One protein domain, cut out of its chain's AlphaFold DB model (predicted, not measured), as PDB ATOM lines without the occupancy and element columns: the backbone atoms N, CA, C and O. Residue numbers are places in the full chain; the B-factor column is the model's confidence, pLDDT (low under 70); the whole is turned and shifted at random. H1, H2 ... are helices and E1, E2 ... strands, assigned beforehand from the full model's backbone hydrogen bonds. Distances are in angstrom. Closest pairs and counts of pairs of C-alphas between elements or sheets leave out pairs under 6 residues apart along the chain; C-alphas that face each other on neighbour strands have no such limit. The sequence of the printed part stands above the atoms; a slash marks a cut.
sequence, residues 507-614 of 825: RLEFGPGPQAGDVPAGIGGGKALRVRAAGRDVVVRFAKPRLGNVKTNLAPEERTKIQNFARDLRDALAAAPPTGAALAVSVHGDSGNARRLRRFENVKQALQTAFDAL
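What this domain is: This is residues 507 to 614 of the 825 residues of a protein of Planctomycetes bacterium (UniProt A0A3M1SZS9). A strongly twisted sheet of four strands has two helices packed over one face, H1 along its strands and H2 slantwise, in two layers: a sheet and the helices on it. A long loop, residues 542 to 555, reaches one end of the long axis. The printed part has 108 residues, in the order E1 E2 E3 H1 E4 H2; the sheet runs E1 E4 E2 E3, mixed, and the class is mixed, helices and strands. It is compact, with a radius of gyration of the C-alphas of 13.9 A, and elongated, spanning 46 by 26 by 24 A.

Where its parts are: E1, residues 507 to 510, begins at C-alpha 507 (-26.108, -15.012, 43.413). E2 is residues 528 to 533 and E3 residues 536 to 541, a hairpin. H1, residues 556 to 575, measures 28.8 A. E4, residues 582 to 588, measures 18.8 A. H2, residues 594 to 612, measures 26.3 A and ends at C-alpha 612 (-24.910, -19.690, 50.355).

How they stand to each other: Edge strand E1 is parallel to E4, with N 583 and O 507 2.8 A apart. E4 is antiparallel to E2, with N 588 and O 530 2.8 A apart. E2 is antiparallel to E3, with N 540 and O 529 2.8 A apart. E4's pairing is staggered: residues 582 to 585 pair with E1, 586 to 588 with E2. E3, H1 and E4 form a split strand-helix-strand unit, two strands running the same way with E2 between them, its crossover right-handed. H1 is on the sheet at a height of 9.1 A, over E2 and E3; its closest C-alphas to E3 are those of Glu 558 and Val 540, 5.9 A. H2 is on the sheet at a height of 6.6 A, over E2; their closest C-alphas are those of Phe 600 and Leu 529, 7.5 A. H2 touches H1 with residues 606 to 611 alone, at a steep tilt of 50 degrees, the same way; the closest C-alphas are those of Ala 566 and Phe 611, 5.2 A. In H1 and H2 every O i to N i+4 pair is within hydrogen-bond range.

The domain as a whole: The two C-alphas farthest apart, those of Leu 547 and Thr 579, are 47.4 A apart. The printed part has no cut. The links E1 to E2 and E3 to H1 are long. Mean pLDDT of the printed part is 81.6; residues 513 to 526, 544 to 551, 579 to 580 and 591 to 592 are under 70.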
ATOM      1  N   ARG A 507     -24.878 -14.297  43.061       89.19
ATOM      2  CA  ARG A 507     -26.108 -15.012  43.413       89.19
ATOM      3  C   ARG A 507     -26.443 -15.996  42.305       89.19
ATOM      4  O   ARG A 507     -26.114 -15.765  41.145       89.19
ATOM      5  N   LEU A 508     -27.105 -17.093  42.650       91.69
ATOM      6  CA  LEU A 508     -27.618 -18.008  41.638       91.69
ATOM      7  C   LEU A 508     -28.927 -17.444  41.089       91.69
ATOM      8  O   LEU A 508     -29.872 -17.201  41.837       91.69
ATOM      9  N   GLU A 509     -28.990 -17.262  39.778       91.62
ATOM     10  CA  GLU A 509     -30.212 -16.875  39.089       91.62
ATOM     11  C   GLU A 509     -30.764 -18.088  38.348       91.62
ATOM     12  O   GLU A 509     -30.184 -18.585  37.381       91.62
ATOM     13  N   PHE A 510     -31.884 -18.610  38.840       89.94
ATOM     14  CA  PHE A 510     -32.514 -19.783  38.252       89.94
ATOM     15  C   PHE A 510     -33.445 -19.380  37.111       89.94
ATOM     16  O   PHE A 510     -34.350 -18.571  37.304       89.94
ATOM     17  N   GLY A 511     -33.278 -20.007  35.946       82.69
ATOM     18  CA  GLY A 511     -34.138 -19.761  34.786       82.69
ATOM     19  C   GLY A 511     -35.638 -20.048  35.024       82.69
ATOM     20  O   GLY A 511     -36.014 -20.729  35.992       82.69
ATOM     21  N   PRO A 512     -36.515 -19.557  34.124       71.75
ATOM     22  CA  PRO A 512     -37.963 -19.677  34.250       71.75
ATOM     23  C   PRO A 512     -38.411 -21.133  34.082       71.75
ATOM     24  O   PRO A 512     -38.561 -21.646  32.977       71.75
ATOM     25  N   GLY A 513     -38.644 -21.797  35.212       68.88
ATOM     26  CA  GLY A 513     -39.283 -23.109  35.272       68.88
ATOM     27  C   GLY A 513     -38.480 -24.272  34.664       68.88
ATOM     28  O   GLY A 513     -37.316 -24.131  34.292       68.88
ATOM     29  N   PRO A 514     -39.088 -25.467  34.624       66.38
ATOM     30  CA  PRO A 514     -38.467 -26.652  34.051       66.38
ATOM     31  C   PRO A 514     -38.310 -26.494  32.537       66.38
ATOM     32  O   PRO A 514     -39.302 -26.451  31.810       66.38
ATOM     33  N   GLN A 515     -37.070 -26.438  32.056       66.00
ATOM     34  CA  GLN A 515     -36.797 -26.459  30.622       66.00
ATOM     35  C   GLN A 515     -36.849 -27.908  30.118       66.00
ATOM     36  O   GLN A 515     -36.223 -28.805  30.691       66.00
ATOM     37  N   ALA A 516     -37.643 -28.144  29.070       63.25
ATOM     38  CA  ALA A 516     -37.730 -29.446  28.423       63.25
ATOM     39  C   ALA A 516     -36.454 -29.686  27.598       63.25
ATOM     40  O   ALA A 516     -36.232 -29.001  26.603       63.25
ATOM     41  N   GLY A 517     -35.620 -30.646  28.006       61.19
ATOM     42  CA  GLY A 517     -34.409 -31.019  27.267       61.19
ATOM     43  C   GLY A 517     -33.363 -31.770  28.100       61.19
ATOM     44  O   GLY A 517     -33.279 -31.599  29.310       61.19
ATOM     45  N   ASP A 518     -32.576 -32.621  27.432       56.66
ATOM     46  CA  ASP A 518     -31.278 -33.182  27.855       56.66
ATOM     47  C   ASP A 518     -31.145 -33.885  29.224       56.66
ATOM     48  O   ASP A 518     -30.094 -33.821  29.883       56.66
ATOM     49  N   VAL A 519     -32.142 -34.672  29.633       58.59
ATOM     50  CA  VAL A 519     -31.851 -35.785  30.551       58.59
ATOM     51  C   VAL A 519     -31.287 -36.940  29.704       58.59
ATOM     52  O   VAL A 519     -31.971 -37.368  28.776       58.59
ATOM     53  N   PRO A 520     -30.062 -37.446  29.966       57.06
ATOM     54  CA  PRO A 520     -29.460 -38.523  29.177       57.06
ATOM     55  C   PRO A 520     -30.416 -39.704  28.955       57.06
ATOM     56  O   PRO A 520     -31.034 -40.198  29.908       57.06
ATOM     57  N   ALA A 521     -30.515 -40.175  27.706       55.91
ATOM     58  CA  ALA A 521     -31.289 -41.363  27.358       55.91
ATOM     59  C   ALA A 521     -30.841 -42.550  28.235       55.91
ATOM     60  O   ALA A 521     -29.654 -42.846  28.338       55.91
ATOM     61  N   GLY A 522     -31.791 -43.189  28.927       58.44
ATOM     62  CA  GLY A 522     -31.525 -44.266  29.898       58.44
ATOM     63  C   GLY A 522     -31.749 -43.882  31.367       58.44
ATOM     64  O   GLY A 522     -31.815 -44.753  32.235       58.44
ATOM     65  N   ILE A 523     -31.962 -42.600  31.674       56.53
ATOM     66  CA  ILE A 523     -32.358 -42.141  33.011       56.53
ATOM     67  C   ILE A 523     -33.877 -41.936  33.012       56.53
ATOM     68  O   ILE A 523     -34.366 -40.889  32.616       56.53
ATOM     69  N   GLY A 524     -34.628 -42.974  33.399       57.19
ATOM     70  CA  GLY A 524     -36.086 -43.056  33.226       57.19
ATOM     71  C   GLY A 524     -36.851 -41.745  33.466       57.19
ATOM     72  O   GLY A 524     -36.766 -41.172  34.557       57.19
ATOM     73  N   GLY A 525     -37.610 -41.336  32.439       56.53
ATOM     74  CA  GLY A 525     -38.383 -40.094  32.359       56.53
ATOM     75  C   GLY A 525     -39.051 -39.731  33.680       56.53
ATOM     76  O   GLY A 525     -39.800 -40.511  34.282       56.53
ATOM     77  N   GLY A 526     -38.690 -38.555  34.178       61.06
ATOM     78  CA  GLY A 526     -39.286 -37.955  35.353       61.06
ATOM     79  C   GLY A 526     -38.670 -38.384  36.678       61.06
ATOM     80  O   GLY A 526     -39.355 -38.232  37.686       61.06
ATOM     81  N   LYS A 527     -37.437 -38.910  36.733       74.69
ATOM     82  CA  LYS A 527     -36.773 -39.344  37.991       74.69
ATOM     83  C   LYS A 527     -35.428 -38.684  38.288       74.69
ATOM     84  O   LYS A 527     -34.894 -38.896  39.378       74.69
ATOM     85  N   ALA A 528     -34.904 -37.887  37.367       83.38
ATOM     86  CA  ALA A 528     -33.689 -37.122  37.575       83.38
ATOM     87  C   ALA A 528     -33.849 -35.696  37.058       83.38
ATOM     88  O   ALA A 528     -34.664 -35.452  36.169       83.38
ATOM     89  N   LEU A 529     -33.071 -34.787  37.634       86.62
ATOM     90  CA  LEU A 529     -32.907 -33.414  37.181       86.62
ATOM     91  C   LEU A 529     -31.430 -33.194  36.860       86.62
ATOM     92  O   LEU A 529     -30.570 -33.649  37.613       86.62
ATOM     93  N   ARG A 530     -31.134 -32.513  35.753       88.75
ATOM     94  CA  ARG A 530     -29.773 -32.108  35.387       88.75
ATOM     95  C   ARG A 530     -29.625 -30.620  35.656       88.75
ATOM     96  O   ARG A 530     -30.360 -29.821  35.088       88.75
ATOM     97  N   VAL A 531     -28.693 -30.246  36.520       91.31
ATOM     98  CA  VAL A 531     -28.374 -28.844  36.798       91.31
ATOM     99  C   VAL A 531     -27.132 -28.468  35.999       91.31
ATOM    100  O   VAL A 531     -26.179 -29.241  36.010       91.31
ATOM    101  N   ARG A 532     -27.135 -27.323  35.305       90.94
ATOM    102  CA  ARG A 532     -25.979 -26.797  34.556       90.94
ATOM    103  C   ARG A 532     -25.719 -25.331  34.903       90.94
ATOM    104  O   ARG A 532     -26.659 -24.533  34.881       90.94
ATOM    105  N   ALA A 533     -24.457 -24.985  35.157       91.69
ATOM    106  CA  ALA A 533     -23.979 -23.608  35.327       91.69
ATOM    107  C   ALA A 533     -22.458 -23.531  35.095       91.69
ATOM    108  O   ALA A 533     -21.754 -24.495  35.386       91.69
ATOM    109  N   ALA A 534     -21.952 -22.413  34.559       85.94
ATOM    110  CA  ALA A 534     -20.514 -22.164  34.335       85.94
ATOM    111  C   ALA A 534     -19.739 -23.338  33.680       85.94
ATOM    112  O   ALA A 534     -18.644 -23.694  34.107       85.94
ATOM    113  N   GLY A 535     -20.335 -23.997  32.676       87.50
ATOM    114  CA  GLY A 535     -19.723 -25.143  31.985       87.50
ATOM    115  C   GLY A 535     -19.677 -26.454  32.786       87.50
ATOM    116  O   GLY A 535     -19.145 -27.442  32.289       87.50
ATOM    117  N   ARG A 536     -20.249 -26.491  33.996       91.38
ATOM    118  CA  ARG A 536     -20.340 -27.676  34.861       91.38
ATOM    119  C   ARG A 536     -21.769 -28.201  34.929       91.38
ATOM    120  O   ARG A 536     -22.728 -27.434  34.788       91.38
ATOM    121  N   ASP A 537     -21.924 -29.492  35.209       93.31
ATOM    122  CA  ASP A 537     -23.232 -30.103  35.421       93.31
ATOM    123  C   ASP A 537     -23.265 -31.195  36.498       93.31
ATOM    124  O   ASP A 537     -22.272 -31.846  36.806       93.31
ATOM    125  N   VAL A 538     -24.447 -31.403  37.080       93.56
ATOM    126  CA  VAL A 538     -24.710 -32.500  38.020       93.56
ATOM    127  C   VAL A 538     -26.085 -33.105  37.761       93.56
ATOM    128  O   VAL A 538     -27.048 -32.401  37.447       93.56
ATOM    129  N   VAL A 539     -26.196 -34.427  37.900       91.06
ATOM    130  CA  VAL A 539     -27.469 -35.152  37.791       91.06
ATOM    131  C   VAL A 539     -27.947 -35.570  39.177       91.06
ATOM    132  O   VAL A 539     -27.310 -36.394  39.835       91.06
ATOM    133  N   VAL A 540     -29.103 -35.043  39.578       90.69
ATOM    134  CA  VAL A 540     -29.764 -35.303  40.861       90.69
ATOM    135  C   VAL A 540     -30.891 -36.312  40.670       90.69
ATOM    136  O   VAL A 540     -31.772 -36.101  39.835       90.69
ATOM    137  N   ARG A 541     -30.897 -37.409  41.430       89.12
ATOM    138  CA  ARG A 541     -31.869 -38.511  41.294       89.12
ATOM    139  C   ARG A 541     -32.856 -38.554  42.462       89.12
ATOM    140  O   ARG A 541     -32.517 -38.253  43.595       89.12
ATOM    141  N   PHE A 542     -34.093 -38.978  42.206       85.19
ATOM    142  CA  PHE A 542     -35.113 -39.162  43.247       85.19
ATOM    143  C   PHE A 542     -35.464 -40.642  43.417       85.19
ATOM    144  O   PHE A 542     -35.627 -41.371  42.434       85.19
ATOM    145  N   ALA A 543     -35.600 -41.087  44.669       78.31
ATOM    146  CA  ALA A 543     -35.835 -42.489  45.003       78.31
ATOM    147  C   ALA A 543     -37.138 -43.043  44.395       78.31
ATOM    148  O   ALA A 543     -38.175 -42.372  44.341       78.31
ATOM    149  N   LYS A 544     -37.097 -44.317  43.983       66.06
ATOM    150  CA  LYS A 544     -38.260 -45.057  43.476       66.06
ATOM    151  C   LYS A 544     -39.239 -45.314  44.634       66.06
ATOM    152  O   LYS A 544     -38.834 -45.918  45.629       66.06
ATOM    153  N   PRO A 545     -40.515 -44.901  44.548       57.78
ATOM    154  CA  PRO A 545     -41.487 -45.287  45.559       57.78
ATOM    155  C   PRO A 545     -41.810 -46.775  45.449       57.78
ATOM    156  O   PRO A 545     -41.865 -47.317  44.344       57.78
ATOM    157  N   ARG A 546     -42.052 -47.426  46.590       56.44
ATOM    158  CA  ARG A 546     -42.488 -48.828  46.618       56.44
ATOM    159  C   ARG A 546     -43.959 -49.005  46.197       56.44
ATOM    160  O   ARG A 546     -44.261 -50.082  45.715       56.44
ATOM    161  N   LEU A 547     -44.811 -47.967  46.263       50.03
ATOM    162  CA  LEU A 547     -46.123 -47.837  45.584       50.03
ATOM    163  C   LEU A 547     -46.682 -46.397  45.755       50.03
ATOM    164  O   LEU A 547     -46.503 -45.778  46.801       50.03
ATOM    165  N   GLY A 548     -47.318 -45.836  44.718       57.06
ATOM    166  CA  GLY A 548     -48.198 -44.645  44.764       57.06
ATOM    167  C   GLY A 548     -47.597 -43.228  44.921       57.06
ATOM    168  O   GLY A 548     -48.131 -42.284  44.339       57.06
ATOM    169  N   ASN A 549     -46.490 -43.024  45.648       59.25
ATOM    170  CA  ASN A 549     -46.017 -41.667  45.992       59.25
ATOM    171  C   ASN A 549     -44.498 -41.483  45.857       59.25
ATOM    172  O   ASN A 549     -43.753 -41.790  46.783       59.25
ATOM    173  N   VAL A 550     -44.030 -40.932  44.726       60.25
ATOM    174  CA  VAL A 550     -42.621 -40.516  44.568       60.25
ATOM    175  C   VAL A 550     -42.305 -39.451  45.619       60.25
ATOM    176  O   VAL A 550     -42.947 -38.400  45.641       60.25
ATOM    177  N   LYS A 551     -41.318 -39.716  46.484       67.25
ATOM    178  CA  LYS A 551     -40.835 -38.730  47.457       67.25
ATOM    179  C   LYS A 551     -40.209 -37.559  46.699       67.25
ATOM    180  O   LYS A 551     -39.363 -37.757  45.832       67.25
ATOM    181  N   THR A 552     -40.618 -36.339  47.033       76.06
ATOM    182  CA  THR A 552     -40.026 -35.116  46.475       76.06
ATOM    183  C   THR A 552     -38.766 -34.686  47.224       76.06
ATOM    184  O   THR A 552     -38.072 -33.791  46.764       76.06
ATOM    185  N   ASN A 553     -38.460 -35.307  48.366       82.31
ATOM    186  CA  ASN A 553     -37.303 -34.970  49.194       82.31
ATOM    187  C   ASN A 553     -36.012 -35.551  48.606       82.31
ATOM    188  O   ASN A 553     -36.005 -36.674  48.103       82.31
ATOM    189  N   LEU A 554     -34.921 -34.798  48.734       88.88
ATOM    190  CA  LEU A 554     -33.578 -35.237  48.360       88.88
ATOM    191  C   LEU A 554     -33.019 -36.209  49.400       88.88
ATOM    192  O   LEU A 554     -33.027 -35.900  50.599       88.88
ATOM    193  N   ALA A 555     -32.526 -37.355  48.927       90.25
ATOM    194  CA  ALA A 555     -31.785 -38.313  49.739       90.25
ATOM    195  C   ALA A 555     -30.418 -37.732  50.165       90.25
ATOM    196  O   ALA A 555     -29.915 -36.837  49.475       90.25
ATOM    197  N   PRO A 556     -29.820 -38.193  51.280       90.69
ATOM    198  CA  PRO A 556     -28.542 -37.672  51.773       90.69
ATOM    199  C   PRO A 556     -27.435 -37.654  50.709       90.69
ATOM    200  O   PRO A 556     -26.786 -36.631  50.524       90.69
ATOM    201  N   GLU A 557     -27.288 -38.732  49.941       91.81
ATOM    202  CA  GLU A 557     -26.270 -38.871  48.899       91.81
ATOM    203  C   GLU A 557     -26.436 -37.866  47.746       91.81
ATOM    204  O   GLU A 557     -25.460 -37.384  47.173       91.81
ATOM    205  N   GLU A 558     -27.675 -37.488  47.430       93.56
ATOM    206  CA  GLU A 558     -27.983 -36.506  46.387       93.56
ATOM    207  C   GLU A 558     -27.779 -35.070  46.885       93.56
ATOM    208  O   GLU A 558     -27.367 -34.204  46.114       93.56
ATOM    209  N   ARG A 559     -27.976 -34.819  48.188       92.94
ATOM    210  CA  ARG A 559     -27.574 -33.548  48.816       92.94
ATOM    211  C   ARG A 559     -26.057 -33.377  48.776       92.94
ATOM    212  O   ARG A 559     -25.599 -32.296  48.425       92.94
ATOM    213  N   THR A 560     -25.292 -34.438  49.042       93.44
ATOM    214  CA  THR A 560     -23.824 -34.412  48.936       93.44
ATOM    215  C   THR A 560     -23.359 -34.092  47.512       93.44
ATOM    216  O   THR A 560     -22.444 -33.294  47.332       93.44
ATOM    217  N   LYS A 561     -24.020 -34.634  46.478       94.00
ATOM    218  CA  LYS A 561     -23.732 -34.272  45.076       94.00
ATOM    219  C   LYS A 561     -23.990 -32.795  44.786       94.00
ATOM    220  O   LYS A 561     -23.167 -32.161  44.137       94.00
ATOM    221  N   ILE A 562     -25.105 -32.248  45.275       95.50
ATOM    222  CA  ILE A 562     -25.429 -30.820  45.133       95.50
ATOM    223  C   ILE A 562     -24.401 -29.950  45.870       95.50
ATOM    224  O   ILE A 562     -23.981 -28.936  45.327       95.50
ATOM    225  N   GLN A 563     -23.953 -30.351  47.062       95.75
ATOM    226  CA  GLN A 563     -22.913 -29.641  47.817       95.75
ATOM    227  C   GLN A 563     -21.562 -29.640  47.096       95.75
ATOM    228  O   GLN A 563     -20.916 -28.597  47.012       95.75
ATOM    229  N   ASN A 564     -21.145 -30.783  46.543       94.50
ATOM    230  CA  ASN A 564     -19.924 -30.867  45.745       94.50
ATOM    231  C   ASN A 564     -20.039 -30.016  44.476       94.50
ATOM    232  O   ASN A 564     -19.131 -29.249  44.187       94.50
ATOM    233  N   PHE A 565     -21.184 -30.061  43.789       95.19
ATOM    234  CA  PHE A 565     -21.450 -29.210  42.629       95.19
ATOM    235  C   PHE A 565     -21.433 -27.714  42.980       95.19
ATOM    236  O   PHE A 565     -20.862 -26.918  42.244       95.19
ATOM    237  N   ALA A 566     -22.004 -27.314  44.119       94.06
ATOM    238  CA  ALA A 566     -21.935 -25.935  44.600       94.06
ATOM    239  C   ALA A 566     -20.487 -25.499  44.877       94.06
ATOM    240  O   ALA A 566     -20.107 -24.389  44.513       94.06
ATOM    241  N   ARG A 567     -19.665 -26.379  45.474       93.06
ATOM    242  CA  ARG A 567     -18.232 -26.134  45.713       93.06
ATOM    243  C   ARG A 567     -17.469 -25.981  44.407       93.06
ATOM    244  O   ARG A 567     -16.729 -25.021  44.253       93.06
ATOM    245  N   ASP A 568     -17.731 -26.875  43.467       91.69
ATOM    246  CA  ASP A 568     -17.187 -26.853  42.120       91.69
ATOM    247  C   ASP A 568     -17.525 -25.545  41.393       91.69
ATOM    248  O   ASP A 568     -16.642 -24.897  40.833       91.69
ATOM    249  N   LEU A 569     -18.789 -25.114  41.438       91.38
ATOM    250  CA  LEU A 569     -19.196 -23.814  40.907       91.38
ATOM    251  C   LEU A 569     -18.462 -22.670  41.608       91.38
ATOM    252  O   LEU A 569     -17.945 -21.789  40.931       91.38
ATOM    253  N   ARG A 570     -18.364 -22.692  42.941       89.94
ATOM    254  CA  ARG A 570     -17.645 -21.672  43.718       89.94
ATOM    255  C   ARG A 570     -16.173 -21.591  43.324       89.94
ATOM    256  O   ARG A 570     -15.677 -20.495  43.096       89.94
ATOM    257  N   ASP A 571     -15.486 -22.725  43.209       87.50
ATOM    258  CA  ASP A 571     -14.085 -22.793  42.779       87.50
ATOM    259  C   ASP A 571     -13.915 -22.275  41.339       87.50
ATOM    260  O   ASP A 571     -12.968 -21.545  41.054       87.50
ATOM    261  N   ALA A 572     -14.856 -22.591  40.438       86.44
ATOM    262  CA  ALA A 572     -14.861 -22.059  39.072       86.44
ATOM    263  C   ALA A 572     -14.992 -20.533  39.046       86.44
ATOM    264  O   ALA A 572     -14.236 -19.866  38.348       86.44
ATOM    265  N   LEU A 573     -15.939 -19.992  39.816       85.69
ATOM    266  CA  LEU A 573     -16.186 -18.555  39.900       85.69
ATOM    267  C   LEU A 573     -15.036 -17.821  40.593       85.69
ATOM    268  O   LEU A 573     -14.737 -16.694  40.227       85.69
ATOM    269  N   ALA A 574     -14.375 -18.441  41.571       82.50
ATOM    270  CA  ALA A 574     -13.189 -17.865  42.199       82.50
ATOM    271  C   ALA A 574     -12.007 -17.775  41.215       82.50
ATOM    272  O   ALA A 574     -11.231 -16.826  41.280       82.50
ATOM    273  N   ALA A 575     -11.881 -18.740  40.296       81.69
ATOM    274  CA  ALA A 575     -10.851 -18.733  39.259       81.69
ATOM    275  C   ALA A 575     -11.179 -17.791  38.086       81.69
ATOM    276  O   ALA A 575     -10.275 -17.209  37.493       81.69
ATOM    277  N   ALA A 576     -12.461 -17.651  37.745       80.56
ATOM    278  CA  ALA A 576     -12.946 -16.795  36.669       80.56
ATOM    279  C   ALA A 576     -14.310 -16.191  37.053       80.56
ATOM    280  O   ALA A 576     -15.355 -16.767  36.722       80.56
ATOM    281  N   PRO A 577     -14.319 -15.050  37.769       77.69
ATOM    282  CA  PRO A 577     -15.552 -14.393  38.175       77.69
ATOM    283  C   PRO A 577     -16.407 -14.024  36.958       77.69
ATOM    284  O   PRO A 577     -15.872 -13.624  35.920       77.69
ATOM    285  N   PRO A 578     -17.736 -14.157  37.051       76.38
ATOM    286  CA  PRO A 578     -18.622 -13.799  35.959       76.38
ATOM    287  C   PRO A 578     -18.674 -12.274  35.814       76.38
ATOM    288  O   PRO A 578     -18.517 -11.536  36.784       76.38
ATOM    289  N   THR A 579     -18.963 -11.783  34.612       66.88
ATOM    290  CA  THR A 579     -19.314 -10.373  34.403       66.88
ATOM    291  C   THR A 579     -20.732 -10.127  34.930       66.88
ATOM    292  O   THR A 579     -21.699 -10.225  34.176       66.88
ATOM    293  N   GLY A 580     -20.861  -9.869  36.233       69.56
ATOM    294  CA  GLY A 580     -22.126  -9.543  36.901       69.56
ATOM    295  C   GLY A 580     -22.397 -10.359  38.170       69.56
ATOM    296  O   GLY A 580     -21.901 -11.468  38.342       69.56
ATOM    297  N   ALA A 581     -23.229  -9.823  39.066       80.19
ATOM    298  CA  ALA A 581     -23.547 -10.434  40.363       80.19
ATOM    299  C   ALA A 581     -24.505 -11.644  40.284       80.19
ATOM    300  O   ALA A 581     -24.983 -12.119  41.313       80.19
ATOM    301  N   ALA A 582     -24.801 -12.153  39.087       84.81
ATOM    302  CA  ALA A 582     -25.703 -13.278  38.873       84.81
ATOM    303  C   ALA A 582     -25.022 -14.375  38.044       84.81
ATOM    304  O   ALA A 582     -24.549 -14.141  36.934       84.81
ATOM    305  N   LEU A 583     -25.001 -15.595  38.581       88.69
ATOM    306  CA  LEU A 583     -24.658 -16.802  37.845       88.69
ATOM    307  C   LEU A 583     -25.952 -17.460  37.370       88.69
ATOM    308  O   LEU A 583     -26.721 -17.982  38.178       88.69
ATOM    309  N   ALA A 584     -26.159 -17.497  36.056       90.25
ATOM    310  CA  ALA A 584     -27.276 -18.222  35.470       90.25
ATOM    311  C   ALA A 584     -27.154 -19.733  35.745       90.25
ATOM    312  O   ALA A 584     -26.179 -20.384  35.355       90.25
ATOM    313  N   VAL A 585     -28.178 -20.301  36.386       91.75
ATOM    314  CA  VAL A 585     -28.307 -21.733  36.664       91.75
ATOM    315  C   VAL A 585     -29.542 -22.274  35.959       91.75
ATOM    316  O   VAL A 585     -30.669 -21.819  36.165       91.75
ATOM    317  N   SER A 586     -29.342 -23.308  35.148       89.88
ATOM    318  CA  SER A 586     -30.438 -24.002  34.472       89.88
ATOM    319  C   SER A 586     -30.673 -25.370  35.105       89.88
ATOM    320  O   SER A 586     -29.733 -26.123  35.365       89.88
ATOM    321  N   VAL A 587     -31.940 -25.689  35.374       89.31
ATOM    322  CA  VAL A 587     -32.364 -26.995  35.890       89.31
ATOM    323  C   VAL A 587     -33.266 -27.637  34.842       89.31
ATOM    324  O   VAL A 587     -34.361 -27.151  34.568       89.31
ATOM    325  N   HIS A 588     -32.792 -28.734  34.265       86.06
ATOM    326  CA  HIS A 588     -33.424 -29.452  33.162       86.06
ATOM    327  C   HIS A 588     -34.074 -30.744  33.651       86.06
ATOM    328  O   HIS A 588     -33.522 -31.462  34.492       86.06
ATOM    329  N   GLY A 589     -35.250 -31.054  33.113       81.81
ATOM    330  CA  GLY A 589     -35.977 -32.288  33.395       81.81
ATOM    331  C   GLY A 589     -37.392 -32.263  32.827       81.81
ATOM    332  O   GLY A 589     -37.839 -31.251  32.294       81.81
ATOM    333  N   ASP A 590     -38.122 -33.369  32.963       75.88
ATOM    334  CA  ASP A 590     -39.489 -33.460  32.443       75.88
ATOM    335  C   ASP A 590     -40.405 -32.390  33.062       75.88
ATOM    336  O   ASP A 590     -40.625 -32.364  34.283       75.88
ATOM    337  N   SER A 591     -41.024 -31.572  32.211       65.81
ATOM    338  CA  SER A 591     -42.135 -30.701  32.594       65.81
ATOM    339  C   SER A 591     -43.325 -31.540  33.094       65.81
ATOM    340  O   SER A 591     -43.467 -32.724  32.767       65.81
ATOM    341  N   GLY A 592     -44.174 -30.990  33.965       68.75
ATOM    342  CA  GLY A 592     -45.409 -31.672  34.370       68.75
ATOM    343  C   GLY A 592     -45.911 -31.324  35.769       68.75
ATOM    344  O   GLY A 592     -45.661 -30.238  36.274       68.75
ATOM    345  N   ASN A 593     -46.653 -32.263  36.370       77.94
ATOM    346  CA  ASN A 593     -47.504 -32.050  37.548       77.94
ATOM    347  C   ASN A 593     -46.805 -31.417  38.775       77.94
ATOM    348  O   ASN A 593     -45.580 -31.404  38.888       77.94
ATOM    349  N   ALA A 594     -47.599 -30.967  39.754       80.88
ATOM    350  CA  ALA A 594     -47.132 -30.282  40.967       80.88
ATOM    351  C   ALA A 594     -45.981 -30.993  41.714       80.88
ATOM    352  O   ALA A 594     -45.136 -30.341  42.327       80.88
ATOM    353  N   ARG A 595     -45.899 -32.330  41.644       80.75
ATOM    354  CA  ARG A 595     -44.800 -33.100  42.254       80.75
ATOM    355  C   ARG A 595     -43.488 -32.938  41.490       80.75
ATOM    356  O   ARG A 595     -42.429 -32.945  42.109       80.75
ATOM    357  N   ARG A 596     -43.535 -32.803  40.159       81.44
ATOM    358  CA  ARG A 596     -42.355 -32.496  39.341       81.44
ATOM    359  C   ARG A 596     -41.842 -31.107  39.685       81.44
ATOM    360  O   ARG A 596     -40.691 -31.019  40.090       81.44
ATOM    361  N   LEU A 597     -42.709 -30.093  39.673       82.62
ATOM    362  CA  LEU A 597     -42.371 -28.720  40.076       82.62
ATOM    363  C   LEU A 597     -41.745 -28.664  41.477       82.62
ATOM    364  O   LEU A 597     -40.677 -28.086  41.645       82.62
ATOM    365  N   ARG A 598     -42.314 -29.377  42.459       86.38
ATOM    366  CA  ARG A 598     -41.750 -29.454  43.818       86.38
ATOM    367  C   ARG A 598     -40.324 -30.020  43.865       86.38
ATOM    368  O   ARG A 598     -39.560 -29.663  44.750       86.38
ATOM    369  N   ARG A 599     -39.940 -30.894  42.930       87.19
ATOM    370  CA  ARG A 599     -38.560 -31.405  42.842       87.19
ATOM    371  C   ARG A 599     -37.593 -30.382  42.265       87.19
ATOM    372  O   ARG A 599     -36.468 -30.329  42.749       87.19
ATOM    373  N   PHE A 600     -38.024 -29.583  41.287       87.00
ATOM    374  CA  PHE A 600     -37.233 -28.449  40.800       87.00
ATOM    375  C   PHE A 600     -36.973 -27.472  41.945       87.00
ATOM    376  O   PHE A 600     -35.817 -27.174  42.213       87.00
ATOM    377  N   GLU A 601     -38.011 -27.082  42.685       88.19
ATOM    378  CA  GLU A 601     -37.868 -26.176  43.830       88.19
ATOM    379  C   GLU A 601     -36.983 -26.763  44.937       88.19
ATOM    380  O   GLU A 601     -36.091 -26.080  45.426       88.19
ATOM    381  N   ASN A 602     -37.120 -28.054  45.262       90.88
ATOM    382  CA  ASN A 602     -36.245 -28.701  46.244       90.88
ATOM    383  C   ASN A 602     -34.772 -28.756  45.795       90.88
ATOM    384  O   ASN A 602     -33.887 -28.658  46.642       90.88
ATOM    385  N   VAL A 603     -34.489 -28.913  44.493       92.12
ATOM    386  CA  VAL A 603     -33.115 -28.851  43.957       92.12
ATOM    387  C   VAL A 603     -32.590 -27.421  43.937       92.12
ATOM    388  O   VAL A 603     -31.460 -27.213  44.370       92.12
ATOM    389  N   LYS A 604     -33.394 -26.442  43.503       93.19
ATOM    390  CA  LYS A 604     -33.034 -25.016  43.543       93.19
ATOM    391  C   LYS A 604     -32.715 -24.577  44.967       93.19
ATOM    392  O   LYS A 604     -31.642 -24.040  45.201       93.19
ATOM    393  N   GLN A 605     -33.595 -24.883  45.920       93.38
ATOM    394  CA  GLN A 605     -33.404 -24.561  47.330       93.38
ATOM    395  C   GLN A 605     -32.165 -25.256  47.898       93.38
ATOM    396  O   GLN A 605     -31.354 -24.602  48.539       93.38
ATOM    397  N   ALA A 606     -31.978 -26.556  47.646       94.00
ATOM    398  CA  ALA A 606     -30.806 -27.273  48.146       94.00
ATOM    399  C   ALA A 606     -29.495 -26.740  47.557       94.00
ATOM    400  O   ALA A 606     -28.506 -26.656  48.280       94.00
ATOM    401  N   LEU A 607     -29.485 -26.372  46.272       94.81
ATOM    402  CA  LEU A 607     -28.325 -25.765  45.628       94.81
ATOM    403  C   LEU A 607     -28.070 -24.350  46.150       94.81
ATOM    404  O   LEU A 607     -26.933 -24.048  46.484       94.81
ATOM    405  N   GLN A 608     -29.110 -23.527  46.289       94.06
ATOM    406  CA  GLN A 608     -29.017 -22.189  46.871       94.06
ATOM    407  C   GLN A 608     -28.466 -22.254  48.299       94.06
ATOM    408  O   GLN A 608     -27.468 -21.615  48.591       94.06
ATOM    409  N   THR A 609     -29.028 -23.107  49.164       93.62
ATOM    410  CA  THR A 609     -28.527 -23.316  50.531       93.62
ATOM    411  C   THR A 609     -27.087 -23.823  50.547       93.62
ATOM    412  O   THR A 609     -26.288 -23.361  51.356       93.62
ATOM    413  N   ALA A 610     -26.737 -24.772  49.672       94.06
ATOM    414  CA  ALA A 610     -25.374 -25.287  49.593       94.06
ATOM    415  C   ALA A 610     -24.379 -24.222  49.114       94.06
ATOM    416  O   ALA A 610     -23.262 -24.187  49.614       94.06
ATOM    417  N   PHE A 611     -24.780 -23.367  48.172       93.31
ATOM    418  CA  PHE A 611     -23.960 -22.281  47.646       93.31
ATOM    419  C   PHE A 611     -23.828 -21.125  48.647       93.31
ATOM    420  O   PHE A 611     -22.724 -20.641  48.869       93.31
ATOM    421  N   ASP A 612     -24.911 -20.742  49.329       91.00
ATOM    422  CA  ASP A 612     -24.910 -19.690  50.355       91.00
ATOM    423  C   ASP A 612     -24.103 -20.058  51.604       91.00
ATOM    424  O   ASP A 612     -23.630 -19.162  52.303       91.00
ATOM    425  N   ALA A 613     -23.947 -21.358  51.878       91.75
ATOM    426  CA  ALA A 613     -23.125 -21.882  52.966       91.75
ATOM    427  C   ALA A 613     -21.617 -21.894  52.648       91.75
ATOM    428  O   ALA A 613     -20.811 -22.166  53.538       91.75
ATOM    429  N   LEU A 614     -21.224 -21.648  51.394       91.19
ATOM    430  CA  LEU A 614     -19.823 -21.505  51.000       91.19
ATOM    431  C   LEU A 614     -19.362 -20.049  51.171       91.19
ATOM    432  O   LEU A 614     -20.196 -19.141  51.195       91.19
TER     433      LEU A 614